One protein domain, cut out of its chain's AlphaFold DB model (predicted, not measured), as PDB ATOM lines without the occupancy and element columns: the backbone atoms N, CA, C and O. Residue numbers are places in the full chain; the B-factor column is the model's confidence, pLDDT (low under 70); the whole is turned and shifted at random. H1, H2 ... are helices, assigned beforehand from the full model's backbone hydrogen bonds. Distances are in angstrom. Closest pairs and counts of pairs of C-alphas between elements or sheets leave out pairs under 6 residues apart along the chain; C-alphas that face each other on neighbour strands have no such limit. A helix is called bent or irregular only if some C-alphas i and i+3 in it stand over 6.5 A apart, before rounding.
ATOM      1  N   ALA A  76      25.754  13.348   6.421       37.31
ATOM      2  CA  ALA A  76      24.901  14.280   5.690       37.31
ATOM      3  C   ALA A  76      23.686  13.600   5.031       37.31
ATOM      4  O   ALA A  76      22.659  14.244   4.834       37.31
ATOM      5  N   LYS A  77      23.747  12.281   4.793       40.97
ATOM      6  CA  LYS A  77      22.565  11.469   4.458       40.97
ATOM      7  C   LYS A  77      21.525  11.527   5.581       40.97
ATOM      8  O   LYS A  77      20.358  11.775   5.312       40.97
ATOM      9  N   ARG A  78      21.972  11.425   6.839       40.19
ATOM     10  CA  ARG A  78      21.103  11.603   8.012       40.19
ATOM     11  C   ARG A  78      20.594  13.036   8.127       40.19
ATOM     12  O   ARG A  78      19.459  13.229   8.527       40.19
ATOM     13  N   THR A  79      21.388  14.036   7.745       41.44
ATOM     14  CA  THR A  79      20.956  15.444   7.731       41.44
ATOM     15  C   THR A  79      19.912  15.727   6.651       41.44
ATOM     16  O   THR A  79      18.954  16.439   6.926       41.44
ATOM     17  N   LEU A  80      20.040  15.146   5.455       43.91
ATOM     18  CA  LEU A  80      19.017  15.231   4.409       43.91
ATOM     19  C   LEU A  80      17.760  14.450   4.790       43.91
ATOM     20  O   LEU A  80      16.674  14.983   4.634       43.91
ATOM     21  N   GLU A  81      17.883  13.251   5.363       44.84
ATOM     22  CA  GLU A  81      16.746  12.496   5.916       44.84
ATOM     23  C   GLU A  81      16.054  13.268   7.054       44.84
ATOM     24  O   GLU A  81      14.829  13.266   7.155       44.84
ATOM     25  N   PHE A  82      16.820  13.988   7.880       45.84
ATOM     26  CA  PHE A  82      16.313  14.822   8.969       45.84
ATOM     27  C   PHE A  82      15.629  16.094   8.454       45.84
ATOM     28  O   PHE A  82      14.539  16.419   8.911       45.84
ATOM     29  N   LEU A  83      16.210  16.782   7.467       51.97
ATOM     30  CA  LEU A  83      15.611  17.955   6.819       51.97
ATOM     31  C   LEU A  83      14.377  17.577   5.996       51.97
ATOM     32  O   LEU A  83      13.363  18.257   6.093       51.97
ATOM     33  N   MET A  84      14.418  16.465   5.260       52.62
ATOM     34  CA  MET A  84      13.264  15.893   4.561       52.62
ATOM     35  C   MET A  84      12.182  15.491   5.571       52.62
ATOM     36  O   MET A  84      11.013  15.786   5.367       52.62
ATOM     37  N   GLY A  85      12.561  14.897   6.706       52.47
ATOM     38  CA  GLY A  85      11.651  14.570   7.806       52.47
ATOM     39  C   GLY A  85      11.033  15.796   8.488       52.47
ATOM     40  O   GLY A  85       9.872  15.740   8.887       52.47
ATOM     41  N   ILE A  86      11.765  16.910   8.594       51.91
ATOM     42  CA  ILE A  86      11.261  18.202   9.093       51.91
ATOM     43  C   ILE A  86      10.306  18.837   8.074       51.91
ATOM     44  O   ILE A  86       9.196  19.217   8.438       51.91
ATOM     45  N   LEU A  87      10.696  18.883   6.796       52.00
ATOM     46  CA  LEU A  87       9.890  19.430   5.698       52.00
ATOM     47  C   LEU A  87       8.600  18.623   5.472       52.00
ATOM     48  O   LEU A  87       7.566  19.193   5.142       52.00
ATOM     49  N   LEU A  88       8.628  17.306   5.702       49.03
ATOM     50  CA  LEU A  88       7.452  16.432   5.627       49.03
ATOM     51  C   LEU A  88       6.588  16.446   6.902       49.03
ATOM     52  O   LEU A  88       5.431  16.025   6.843       49.03
ATOM     53  N   LYS A  89       7.119  16.903   8.047       49.06
ATOM     54  CA  LYS A  89       6.364  17.076   9.306       49.06
ATOM     55  C   LYS A  89       5.574  18.378   9.348       49.06
ATOM     56  O   LYS A  89       4.580  18.446  10.072       49.06
ATOM     57  N   ASP A  90       5.986  19.388   8.588       50.06
ATOM     58  CA  ASP A  90       5.162  20.569   8.385       50.06
ATOM     59  C   ASP A  90       3.937  20.169   7.548       50.06
ATOM     60  O   ASP A  90       4.027  19.848   6.361       50.06
ATOM     61  N   LYS A  91       2.773  20.113   8.201       50.69
ATOM     62  CA  LYS A  91       1.515  19.655   7.596       50.69
ATOM     63  C   LYS A  91       1.146  20.493   6.372       50.69
ATOM     64  O   LYS A  91       0.583  19.944   5.428       50.69
ATOM     65  N   VAL A  92       1.486  21.783   6.382       44.62
ATOM     66  CA  VAL A  92       1.226  22.695   5.268       44.62
ATOM     67  C   VAL A  92       2.209  22.404   4.141       44.62
ATOM     68  O   VAL A  92       1.782  22.189   3.017       44.62
ATOM     69  N   PHE A  93       3.501  22.267   4.421       50.59
ATOM     70  CA  PHE A  93       4.475  22.009   3.358       50.59
ATOM     71  C   PHE A  93       4.334  20.609   2.733       50.59
ATOM     72  O   PHE A  93       4.432  20.457   1.516       50.59
ATOM     73  N   SER A  94       4.017  19.582   3.533       50.41
ATOM     74  CA  SER A  94       3.797  18.224   3.017       50.41
ATOM     75  C   SER A  94       2.545  18.120   2.148       50.41
ATOM     76  O   SER A  94       2.558  17.337   1.204       50.41
ATOM     77  N   HIS A  95       1.472  18.873   2.446       54.03
ATOM     78  CA  HIS A  95       0.286  18.875   1.581       54.03
ATOM     79  C   HIS A  95       0.626  19.521   0.240       54.03
ATOM     80  O   HIS A  95       0.392  18.910  -0.793       54.03
ATOM     81  N   THR A  96       1.311  20.667   0.264       47.91
ATOM     82  CA  THR A  96       1.703  21.388  -0.947       47.91
ATOM     83  C   THR A  96       2.634  20.547  -1.811       47.91
ATOM     84  O   THR A  96       2.381  20.393  -2.996       47.91
ATOM     85  N   LEU A  97       3.645  19.897  -1.225       50.69
ATOM     86  CA  LEU A  97       4.518  18.988  -1.970       50.69
ATOM     87  C   LEU A  97       3.807  17.719  -2.459       50.69
ATOM     88  O   LEU A  97       4.156  17.198  -3.515       50.69
ATOM     89  N   LYS A  98       2.846  17.170  -1.710       54.62
ATOM     90  CA  LYS A  98       2.097  15.985  -2.161       54.62
ATOM     91  C   LYS A  98       1.173  16.320  -3.325       54.62
ATOM     92  O   LYS A  98       1.116  15.538  -4.273       54.62
ATOM     93  N   ASP A  99       0.525  17.474  -3.263       55.59
ATOM     94  CA  ASP A  99      -0.364  17.979  -4.304       55.59
ATOM     95  C   ASP A  99       0.420  18.390  -5.556       55.59
ATOM     96  O   ASP A  99       0.009  18.066  -6.666       55.59
ATOM     97  N   GLU A 100       1.592  19.007  -5.387       55.38
ATOM     98  CA  GLU A 100       2.438  19.458  -6.496       55.38
ATOM     99  C   GLU A 100       3.276  18.325  -7.123       55.38
ATOM    100  O   GLU A 100       3.447  18.301  -8.332       55.38
ATOM    101  N   TYR A 101       3.796  17.355  -6.351       45.62
ATOM    102  CA  TYR A 101       4.758  16.354  -6.866       45.62
ATOM    103  C   TYR A 101       4.293  14.896  -6.850       45.62
ATOM    104  O   TYR A 101       4.788  14.093  -7.645       45.62
ATOM    105  N   PHE A 102       3.427  14.496  -5.916       51.94
ATOM    106  CA  PHE A 102       2.994  13.094  -5.815       51.94
ATOM    107  C   PHE A 102       1.711  12.827  -6.590       51.94
ATOM    108  O   PHE A 102       1.627  11.784  -7.239       51.94
ATOM    109  N   LEU A 103       0.749  13.748  -6.518       52.72
ATOM    110  CA  LEU A 103      -0.492  13.670  -7.279       52.72
ATOM    111  C   LEU A 103      -0.222  13.898  -8.761       52.72
ATOM    112  O   LEU A 103      -0.595  13.052  -9.558       52.72
ATOM    113  N   GLU A 104       0.545  14.923  -9.135       61.66
ATOM    114  CA  GLU A 104       0.742  15.271 -10.548       61.66
ATOM    115  C   GLU A 104       1.344  14.131 -11.398       61.66
ATOM    116  O   GLU A 104       0.857  13.861 -12.492       61.66
ATOM    117  N   ASP A 105       2.350  13.395 -10.901       57.53
ATOM    118  CA  ASP A 105       2.946  12.272 -11.651       57.53
ATOM    119  C   ASP A 105       2.007  11.035 -11.701       57.53
ATOM    120  O   ASP A 105       1.979  10.336 -12.717       57.53
ATOM    121  N   ALA A 106       1.228  10.747 -10.648       63.78
ATOM    122  CA  ALA A 106       0.288   9.612 -10.615       63.78
ATOM    123  C   ALA A 106      -0.995   9.890 -11.420       63.78
ATOM    124  O   ALA A 106      -1.461   9.038 -12.183       63.78
ATOM    125  N   ASP A 107      -1.514  11.104 -11.293       68.94
ATOM    126  CA  ASP A 107      -2.631  11.643 -12.058       68.94
ATOM    127  C   ASP A 107      -2.264  11.631 -13.542       68.94
ATOM    128  O   ASP A 107      -2.931  10.972 -14.338       68.94
ATOM    129  N   ARG A 108      -1.091  12.172 -13.909       70.19
ATOM    130  CA  ARG A 108      -0.614  12.184 -15.299       70.19
ATOM    131  C   ARG A 108      -0.528  10.790 -15.918       70.19
ATOM    132  O   ARG A 108      -0.840  10.637 -17.102       70.19
ATOM    133  N   VAL A 109      -0.100   9.775 -15.163       74.31
ATOM    134  CA  VAL A 109      -0.124   8.377 -15.634       74.31
ATOM    135  C   VAL A 109      -1.564   7.908 -15.852       74.31
ATOM    136  O   VAL A 109      -1.853   7.301 -16.882       74.31
ATOM    137  N   THR A 110      -2.476   8.240 -14.943       80.56
ATOM    138  CA  THR A 110      -3.897   7.866 -15.008       80.56
ATOM    139  C   THR A 110      -4.613   8.533 -16.188       80.56
ATOM    140  O   THR A 110      -5.257   7.842 -16.979       80.56
ATOM    141  N   LYS A 111      -4.430   9.841 -16.401       85.56
ATOM    142  CA  LYS A 111      -4.941  10.557 -17.581       85.56
ATOM    143  C   LYS A 111      -4.360  10.031 -18.880       85.56
ATOM    144  O   LYS A 111      -5.093   9.882 -19.854       85.56
ATOM    145  N   LYS A 112      -3.065   9.707 -18.909       87.62
ATOM    146  CA  LYS A 112      -2.442   9.114 -20.097       87.62
ATOM    147  C   LYS A 112      -3.078   7.765 -20.448       87.62
ATOM    148  O   LYS A 112      -3.423   7.553 -21.604       87.62
ATOM    149  N   LEU A 113      -3.270   6.887 -19.462       88.44
ATOM    150  CA  LEU A 113      -3.908   5.583 -19.668       88.44
ATOM    151  C   LEU A 113      -5.369   5.711 -20.113       88.44
ATOM    152  O   LEU A 113      -5.818   4.937 -20.955       88.44
ATOM    153  N   PHE A 114      -6.102   6.692 -19.581       90.81
ATOM    154  CA  PHE A 114      -7.472   6.976 -19.999       90.81
ATOM    155  C   PHE A 114      -7.555   7.379 -21.476       90.81
ATOM    156  O   PHE A 114      -8.343   6.799 -22.220       90.81
ATOM    157  N   LEU A 115      -6.717   8.322 -21.913       91.06
ATOM    158  CA  LEU A 115      -6.687   8.778 -23.307       91.06
ATOM    159  C   LEU A 115      -6.220   7.671 -24.260       91.06
ATOM    160  O   LEU A 115      -6.835   7.457 -25.298       91.06
ATOM    161  N   GLU A 116      -5.204   6.895 -23.872       91.06
ATOM    162  CA  GLU A 116      -4.756   5.741 -24.660       91.06
ATOM    163  C   GLU A 116      -5.862   4.682 -24.782       91.06
ATOM    164  O   GLU A 116      -6.028   4.055 -25.826       91.06
ATOM    165  N   TRP A 117      -6.656   4.475 -23.725       89.94
ATOM    166  CA  TRP A 117      -7.815   3.593 -23.796       89.94
ATOM    167  C   TRP A 117      -8.874   4.119 -24.772       89.94
ATOM    168  O   TRP A 117      -9.448   3.310 -25.500       89.94
ATOM    169  N   ILE A 118      -9.119   5.433 -24.823       88.88
ATOM    170  CA  ILE A 118     -10.042   6.051 -25.787       88.88
ATOM    171  C   ILE A 118      -9.567   5.793 -27.219       88.88
ATOM    172  O   ILE A 118     -10.336   5.219 -27.986       88.88
ATOM    173  N   GLU A 119      -8.304   6.099 -27.533       87.88
ATOM    174  CA  GLU A 119      -7.720   5.976 -28.882       87.88
ATOM    175  C   GLU A 119      -7.711   4.543 -29.435       87.88
ATOM    176  O   GLU A 119      -7.626   4.340 -30.646       87.88
ATOM    177  N   ARG A 120      -7.797   3.522 -28.572       85.56
ATOM    178  CA  ARG A 120      -7.834   2.125 -29.020       85.56
ATOM    179  C   ARG A 120      -9.121   1.836 -29.808       85.56
ATOM    180  O   ARG A 120     -10.208   1.881 -29.217       85.56
ATOM    181  N   PRO A 121      -9.021   1.457 -31.096       70.50
ATOM    182  CA  PRO A 121     -10.191   1.147 -31.904       70.50
ATOM    183  C   PRO A 121     -10.815  -0.196 -31.507       70.50
ATOM    184  O   PRO A 121     -10.170  -1.056 -30.906       70.50
ATOM    185  N   ASN A 122     -12.069  -0.389 -31.928       64.62
ATOM    186  CA  ASN A 122     -12.748  -1.685 -31.961       64.62
ATOM    187  C   ASN A 122     -12.926  -2.354 -30.588       64.62
ATOM    188  O   ASN A 122     -12.616  -3.528 -30.362       64.62
ATOM    189  N   LYS A 123     -13.441  -1.578 -29.636       70.38
ATOM    190  CA  LYS A 123     -13.952  -2.117 -28.383       70.38
ATOM    191  C   LYS A 123     -15.327  -2.680 -28.729       70.38
ATOM    192  O   LYS A 123     -16.267  -1.905 -28.761       70.38
ATOM    193  N   ASN A 124     -15.426  -3.979 -29.029       75.62
ATOM    194  CA  ASN A 124     -16.686  -4.707 -29.282       75.62
ATOM    195  C   ASN A 124     -17.625  -4.640 -28.053       75.62
ATOM    196  O   ASN A 124     -17.857  -5.637 -27.370       75.62
ATOM    197  N   LEU A 125     -18.067  -3.443 -27.691       85.19
ATOM    198  CA  LEU A 125     -18.809  -3.092 -26.496       85.19
ATOM    199  C   LEU A 125     -20.101  -2.443 -26.949       85.19
ATOM    200  O   LEU A 125     -20.103  -1.590 -27.830       85.19
ATOM    201  N   GLN A 126     -21.195  -2.797 -26.292       86.19
ATOM    202  CA  GLN A 126     -22.446  -2.081 -26.498       86.19
ATOM    203  C   GLN A 126     -22.341  -0.653 -25.944       86.19
ATOM    204  O   GLN A 126     -21.576  -0.404 -25.008       86.19
ATOM    205  N   ALA A 127     -23.154   0.277 -26.455       83.62
ATOM    206  CA  ALA A 127     -23.167   1.677 -26.010       83.62
ATOM    207  C   ALA A 127     -23.312   1.823 -24.480       83.62
ATOM    208  O   ALA A 127     -22.640   2.641 -23.852       83.62
ATOM    209  N   THR A 128     -24.135   0.976 -23.855       87.50
ATOM    210  CA  THR A 128     -24.342   0.943 -22.398       87.50
ATOM    211  C   THR A 128     -23.098   0.483 -21.631       87.50
ATOM    212  O   THR A 128     -22.758   1.044 -20.588       87.50
ATOM    213  N   GLU A 129     -22.375  -0.515 -22.140       89.88
ATOM    214  CA  GLU A 129     -21.121  -0.985 -21.545       89.88
ATOM    215  C   GLU A 129     -19.967  -0.012 -21.770       89.88
ATOM    216  O   GLU A 129     -19.132   0.152 -20.872       89.88
ATOM    217  N   LEU A 130     -19.932   0.642 -22.936       89.31
ATOM    218  CA  LEU A 130     -18.992   1.712 -23.246       89.31
ATOM    219  C   LEU A 130     -19.168   2.864 -22.257       89.31
ATOM    220  O   LEU A 130     -18.193   3.239 -21.607       89.31
ATOM    221  N   LEU A 131     -20.402   3.340 -22.058       89.94
ATOM    222  CA  LEU A 131     -20.721   4.394 -21.091       89.94
ATOM    223  C   LEU A 131     -20.291   4.003 -19.675       89.94
ATOM    224  O   LEU A 131     -19.564   4.743 -19.014       89.94
ATOM    225  N   ARG A 132     -20.632   2.786 -19.233       91.69
ATOM    226  CA  ARG A 132     -20.259   2.308 -17.894       91.69
ATOM    227  C   ARG A 132     -18.741   2.236 -17.694       91.69
ATOM    228  O   ARG A 132     -18.248   2.514 -16.600       91.69
ATOM    229  N   LYS A 133     -17.984   1.805 -18.709       91.62
ATOM    230  CA  LYS A 133     -16.511   1.766 -18.646       91.62
ATOM    231  C   LYS A 133     -15.914   3.164 -18.691       91.62
ATOM    232  O   LYS A 133     -15.021   3.437 -17.892       91.62
ATOM    233  N   PHE A 134     -16.421   4.021 -19.570       91.88
ATOM    234  CA  PHE A 134     -16.000   5.409 -19.686       91.88
ATOM    235  C   PHE A 134     -16.156   6.120 -18.344       91.88
ATOM    236  O   PHE A 134     -15.169   6.612 -17.811       91.88
ATOM    237  N   GLU A 135     -17.337   6.071 -17.724       92.75
ATOM    238  CA  GLU A 135     -17.575   6.691 -16.416       92.75
ATOM    239  C   GLU A 135     -16.679   6.116 -15.316       92.75
ATOM    240  O   GLU A 135     -16.127   6.864 -14.511       92.75
ATOM    241  N   ARG A 136     -16.468   4.792 -15.293       92.06
ATOM    242  CA  ARG A 136     -15.557   4.156 -14.325       92.06
ATOM    243  C   ARG A 136     -14.122   4.645 -14.472       92.06
ATOM    244  O   ARG A 136     -13.460   4.844 -13.457       92.06
ATOM    245  N   GLN A 137     -13.629   4.814 -15.694       89.38
ATOM    246  CA  GLN A 137     -12.278   5.322 -15.928       89.38
ATOM    247  C   GLN A 137     -12.205   6.830 -15.666       89.38
ATOM    248  O   GLN A 137     -11.330   7.285 -14.936       89.38
ATOM    249  N   TYR A 138     -13.193   7.590 -16.136       89.69
ATOM    250  CA  TYR A 138     -13.312   9.024 -15.892       89.69
ATOM    251  C   TYR A 138     -13.373   9.345 -14.395       89.69
ATOM    252  O   TYR A 138     -12.751  10.292 -13.931       89.69
ATOM    253  N   SER A 139     -14.059   8.522 -13.595       88.62
ATOM    254  CA  SER A 139     -14.131   8.685 -12.138       88.62
ATOM    255  C   SER A 139     -12.789   8.494 -11.426       88.62
ATOM    256  O   SER A 139     -12.610   9.076 -10.356       88.62
ATOM    257  N   GLN A 140     -11.853   7.743 -12.018       85.31
ATOM    258  CA  GLN A 140     -10.511   7.522 -11.465       85.31
ATOM    259  C   GLN A 140      -9.572   8.702 -11.722       85.31
ATOM    260  O   GLN A 140      -8.574   8.829 -11.022       85.31
ATOM    261  N   LEU A 141      -9.905   9.578 -12.674       86.19
ATOM    262  CA  LEU A 141      -9.144  10.797 -12.926       86.19
ATOM    263  C   LEU A 141      -9.182  11.731 -11.718       86.19
ATOM    264  O   LEU A 141     -10.168  11.787 -10.962       86.19
ATOM    265  N   SER A 142      -8.125  12.518 -11.566       81.94
ATOM    266  CA  SER A 142      -8.056  13.486 -10.484       81.94
ATOM    267  C   SER A 142      -8.980  14.676 -10.730       81.94
ATOM    268  O   SER A 142      -9.540  14.873 -11.813       81.94
ATOM    269  N   LYS A 143      -9.200  15.483  -9.689       82.44
ATOM    270  CA  LYS A 143     -10.135  16.611  -9.764       82.44
ATOM    271  C   LYS A 143      -9.685  17.656 -10.789       82.44
ATOM    272  O   LYS A 143     -10.522  18.177 -11.517       82.44
ATOM    273  N   VAL A 144      -8.383  17.930 -10.863       77.38
ATOM    274  CA  VAL A 144      -7.806  18.883 -11.824       77.38
ATOM    275  C   VAL A 144      -7.977  18.361 -13.249       77.38
ATOM    276  O   VAL A 144      -8.407  19.094 -14.132       77.38
ATOM    277  N   GLU A 145      -7.729  17.074 -13.471       84.50
ATOM    278  CA  GLU A 145      -7.836  16.462 -14.795       84.50
ATOM    279  C   GLU A 145      -9.269  16.446 -15.316       84.50
ATOM    280  O   GLU A 145      -9.498  16.826 -16.464       84.50
ATOM    281  N   LYS A 146     -10.231  16.087 -14.459       88.25
ATOM    282  CA  LYS A 146     -11.661  16.163 -14.778       88.25
ATOM    283  C   LYS A 146     -12.056  17.570 -15.199       88.25
ATOM    284  O   LYS A 146     -12.676  17.727 -16.238       88.25
ATOM    285  N   LEU A 147     -11.631  18.600 -14.462       84.69
ATOM    286  CA  LEU A 147     -11.923  19.990 -14.830       84.69
ATOM    287  C   LEU A 147     -11.363  20.361 -16.211       84.69
ATOM    288  O   LEU A 147     -12.013  21.094 -16.947       84.69
ATOM    289  N   THR A 148     -10.191  19.833 -16.581       87.00
ATOM    290  CA  THR A 148      -9.611  20.080 -17.915       87.00
ATOM    291  C   THR A 148     -10.300  19.318 -19.046       87.00
ATOM    292  O   THR A 148     -10.205  19.743 -20.191       87.00
ATOM    293  N   LEU A 149     -10.948  18.188 -18.750       89.81
ATOM    294  CA  LEU A 149     -11.557  17.304 -19.750       89.81
ATOM    295  C   LEU A 149     -13.078  17.459 -19.837       89.81
ATOM    296  O   LEU A 149     -13.657  17.044 -20.836       89.81
ATOM    297  N   GLU A 150     -13.715  18.081 -18.842       89.88
ATOM    298  CA  GLU A 150     -15.164  18.277 -18.806       89.88
ATOM    299  C   GLU A 150     -15.714  18.994 -20.052       89.88
ATOM    300  O   GLU A 150     -16.716  18.511 -20.576       89.88
ATOM    301  N   PRO A 151     -15.067  20.055 -20.592       90.56
ATOM    302  CA  PRO A 151     -15.545  20.715 -21.809       90.56
ATOM    303  C   PRO A 151     -15.612  19.789 -23.031       90.56
ATOM    304  O   PRO A 151     -16.515  19.929 -23.842       90.56
ATOM    305  N   ASN A 152     -14.701  18.813 -23.126       91.44
ATOM    306  CA  ASN A 152     -14.568  17.913 -24.282       91.44
ATOM    307  C   ASN A 152     -15.064  16.495 -23.971       91.44
ATOM    308  O   ASN A 152     -14.728  15.531 -24.655       91.44
ATOM    309  N   LYS A 153     -15.806  16.315 -22.878       89.75
ATOM    310  CA  LYS A 153     -16.160  14.985 -22.378       89.75
ATOM    311  C   LYS A 153     -17.041  14.204 -23.351       89.75
ATOM    312  O   LYS A 153     -16.876  12.993 -23.465       89.75
ATOM    313  N   VAL A 154     -17.953  14.896 -24.037       88.38
ATOM    314  CA  VAL A 154     -18.817  14.303 -25.070       88.38
ATOM    315  C   VAL A 154     -17.971  13.857 -26.260       88.38
ATOM    316  O   VAL A 154     -18.061  12.698 -26.656       88.38
ATOM    317  N   ASP A 155     -17.063  14.707 -26.737       89.19
ATOM    318  CA  ASP A 155     -16.159  14.375 -27.846       89.19
ATOM    319  C   ASP A 155     -15.261  13.177 -27.515       89.19
ATOM    320  O   ASP A 155     -15.083  12.274 -28.328       89.19
ATOM    321  N   LEU A 156     -14.729  13.123 -26.290       91.25
ATOM    322  CA  LEU A 156     -13.928  11.998 -25.800       91.25
ATOM    323  C   LEU A 156     -14.737  10.696 -25.732       91.25
ATOM    324  O   LEU A 156     -14.181   9.616 -25.936       91.25
ATOM    325  N   PHE A 157     -16.034  10.779 -25.431       89.69
ATOM    326  CA  PHE A 157     -16.926   9.623 -25.451       89.69
ATOM    327  C   PHE A 157     -17.206   9.154 -26.885       89.69
ATOM    328  O   PHE A 157     -17.114   7.955 -27.146       89.69
ATOM    329  N   LEU A 158     -17.465  10.082 -27.813       86.94
ATOM    330  CA  LEU A 158     -17.656   9.783 -29.236       86.94
ATOM    331  C   LEU A 158     -16.402   9.152 -29.853       86.94
ATOM    332  O   LEU A 158     -16.502   8.124 -30.514       86.94
ATOM    333  N   GLN A 159     -15.211   9.672 -29.542       88.25
ATOM    334  CA  GLN A 159     -13.936   9.075 -29.967       88.25
ATOM    335  C   GLN A 159     -13.723   7.658 -29.426       88.25
ATOM    336  O   GLN A 159     -13.022   6.853 -30.038       88.25
ATOM    337  N   ALA A 160     -14.284   7.346 -28.256       86.94
ATOM    338  CA  ALA A 160     -14.149   6.022 -27.664       86.94
ATOM    339  C   ALA A 160     -15.064   4.979 -28.323       86.94
ATOM    340  O   ALA A 160     -14.793   3.780 -28.145       86.94
ATOM    341  N   ALA A 161     -16.125   5.422 -29.013       85.94
ATOM    342  CA  ALA A 161     -17.088   4.583 -29.715       85.94
ATOM    343  C   ALA A 161     -16.491   3.993 -31.002       85.94
ATOM    344  O   ALA A 161     -15.519   4.502 -31.559       85.94
ATOM    345  N   ASP A 162     -17.038   2.865 -31.455       82.75
ATOM    346  CA  ASP A 162     -16.704   2.348 -32.780       82.75
ATOM    347  C   ASP A 162     -17.412   3.168 -33.870       82.75
ATOM    348  O   ASP A 162     -18.328   3.936 -33.590       82.75
ATOM    349  N   ARG A 163     -16.979   3.015 -35.127       80.19
ATOM    350  CA  ARG A 163     -17.511   3.804 -36.247       80.19
ATOM    351  C   ARG A 163     -19.032   3.651 -36.402       80.19
ATOM    352  O   ARG A 163     -19.708   4.622 -36.711       80.19
ATOM    353  N   GLU A 164     -19.569   2.455 -36.161       81.00
ATOM    354  CA  GLU A 164     -21.004   2.183 -36.308       81.00
ATOM    355  C   GLU A 164     -21.838   2.838 -35.192       81.00
ATOM    356  O   GLU A 164     -22.904   3.398 -35.450       81.00
ATOM    357  N   LEU A 165     -21.376   2.777 -33.939       81.12
ATOM    358  CA  LEU A 165     -22.012   3.459 -32.812       81.12
ATOM    359  C   LEU A 165     -21.818   4.968 -32.892       81.12
ATOM    360  O   LEU A 165     -22.721   5.697 -32.497       81.12
ATOM    361  N   GLN A 166     -20.676   5.428 -33.398       82.19
ATOM    362  CA  GLN A 166     -20.398   6.842 -33.601       82.19
ATOM    363  C   GLN A 166     -21.398   7.450 -34.587       82.19
ATOM    364  O   GLN A 166     -22.069   8.402 -34.213       82.19
ATOM    365  N   GLU A 167     -21.596   6.852 -35.768       81.12
ATOM    366  CA  GLU A 167     -22.585   7.330 -36.750       81.12
ATOM    367  C   GLU A 167     -24.007   7.363 -36.160       81.12
ATOM    368  O   GLU A 167     -24.749   8.321 -36.357       81.12
ATOM    369  N   LYS A 168     -24.387   6.348 -35.368       83.12
ATOM    370  CA  LYS A 168     -25.697   6.316 -34.690       83.12
ATOM    371  C   LYS A 168     -25.845   7.397 -33.619       83.12
ATOM    372  O   LYS A 168     -26.950   7.887 -33.404       83.12
ATOM    373  N   LEU A 169     -24.768   7.709 -32.901       80.94
ATOM    374  CA  LEU A 169     -24.770   8.729 -31.856       80.94
ATOM    375  C   LEU A 169     -24.755  10.134 -32.460       80.94
ATOM    376  O   LEU A 169     -25.540  10.957 -32.012       80.94
ATOM    377  N   GLU A 170     -23.930  10.388 -33.477       80.81
ATOM    378  CA  GLU A 170     -23.888  11.662 -34.213       80.81
ATOM    379  C   GLU A 170     -25.269  11.994 -34.795       80.81
ATOM    380  O   GLU A 170     -25.813  13.049 -34.481       80.81
ATOM    381  N   LEU A 171     -25.923  11.035 -35.467       78.31
ATOM    382  CA  LEU A 171     -27.297  11.202 -35.966       78.31
ATOM    383  C   LEU A 171     -28.312  11.567 -34.865       78.31
ATOM    384  O   LEU A 171     -29.180  12.406 -35.076       78.31
ATOM    385  N   LEU A 172     -28.201  10.974 -33.669       76.06
ATOM    386  CA  LEU A 172     -29.070  11.300 -32.526       76.06
ATOM    387  C   LEU A 172     -28.867  12.728 -31.990       76.06
ATOM    388  O   LEU A 172     -29.755  13.250 -31.309       76.06
ATOM    389  N   PHE A 173     -27.700  13.328 -32.232       69.31
ATOM    390  CA  PHE A 173     -27.369  14.685 -31.803       69.31
ATOM    391  C   PHE A 173     -27.608  15.738 -32.898       69.31
ATOM    392  O   PHE A 173     -27.884  16.881 -32.543       69.31
ATOM    393  N   GLU A 174     -27.579  15.364 -34.182       69.44
ATOM    394  CA  GLU A 174     -27.878  16.249 -35.322       69.44
ATOM    395  C   GLU A 174     -29.373  16.644 -35.405       69.44
ATOM    396  O   GLU A 174     -29.703  17.763 -35.793       69.44
ATOM    397  N   ASP A 175     -30.287  15.767 -34.970       59.25
ATOM    398  CA  ASP A 175     -31.754  15.888 -35.117       59.25
ATOM    399  C   ASP A 175     -32.430  17.027 -34.301       59.25
ATOM    400  O   ASP A 175     -33.644  17.012 -34.075       59.25
ATOM    401  N   LYS A 176     -31.683  18.028 -33.815       59.38
ATOM    402  CA  LYS A 176     -32.227  19.130 -32.990       59.38
ATOM    403  C   LYS A 176     -31.997  20.551 -33.509       59.38
ATOM    404  O   LYS A 176     -32.489  21.475 -32.868       59.38
TER     405      LYS A 176
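Overview. This is residues 76 to 176 of the 185 residues of the protein "Predicted protein" of Physcomitrium patens (UniProt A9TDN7). Arm H2b of the long bent helix H2 makes a small up-and-down bundle with H3 and H4, each running against the one before. Arm H2a reaches beyond it to H1, and H5 crosses the other end. The printed part has 101 residues, five named helices and no named strand; it is all helix and extended, 67 by 27 by 16 A, radius of gyration of the C-alphas 20.3 A.

Along the chain. H2, residues 91 to 119, was assigned as one helix by its hydrogen bonds but is bent, C-alphas 100 and 103 being 6.5 A apart: H2a ends at 100, H2b begins at 103. H1, 76 to 89, begins at (24.901, 14.280, 5.690). H3 is residues 127 to 140; H4, residues 143 to 160, is irregular, C-alphas 151 and 154 being 7.9 A apart; H5 is residues 163 to 174, with C-alpha 174 at (-27.878, 16.249, -35.322).

Arrangement. H2b touches H4, closest C-alphas Ile 118 and Ala 160, 4.5 A. Every O i to N i+4 pair is within hydrogen-bond range in H1, H2a, H2b and H5; H3 has 9 of 10, H4 10 of 14.

Size, cuts and confidence. The printed part has no cut. Residues 76 to 107, 122 and 173 to 176 have pLDDT under 70.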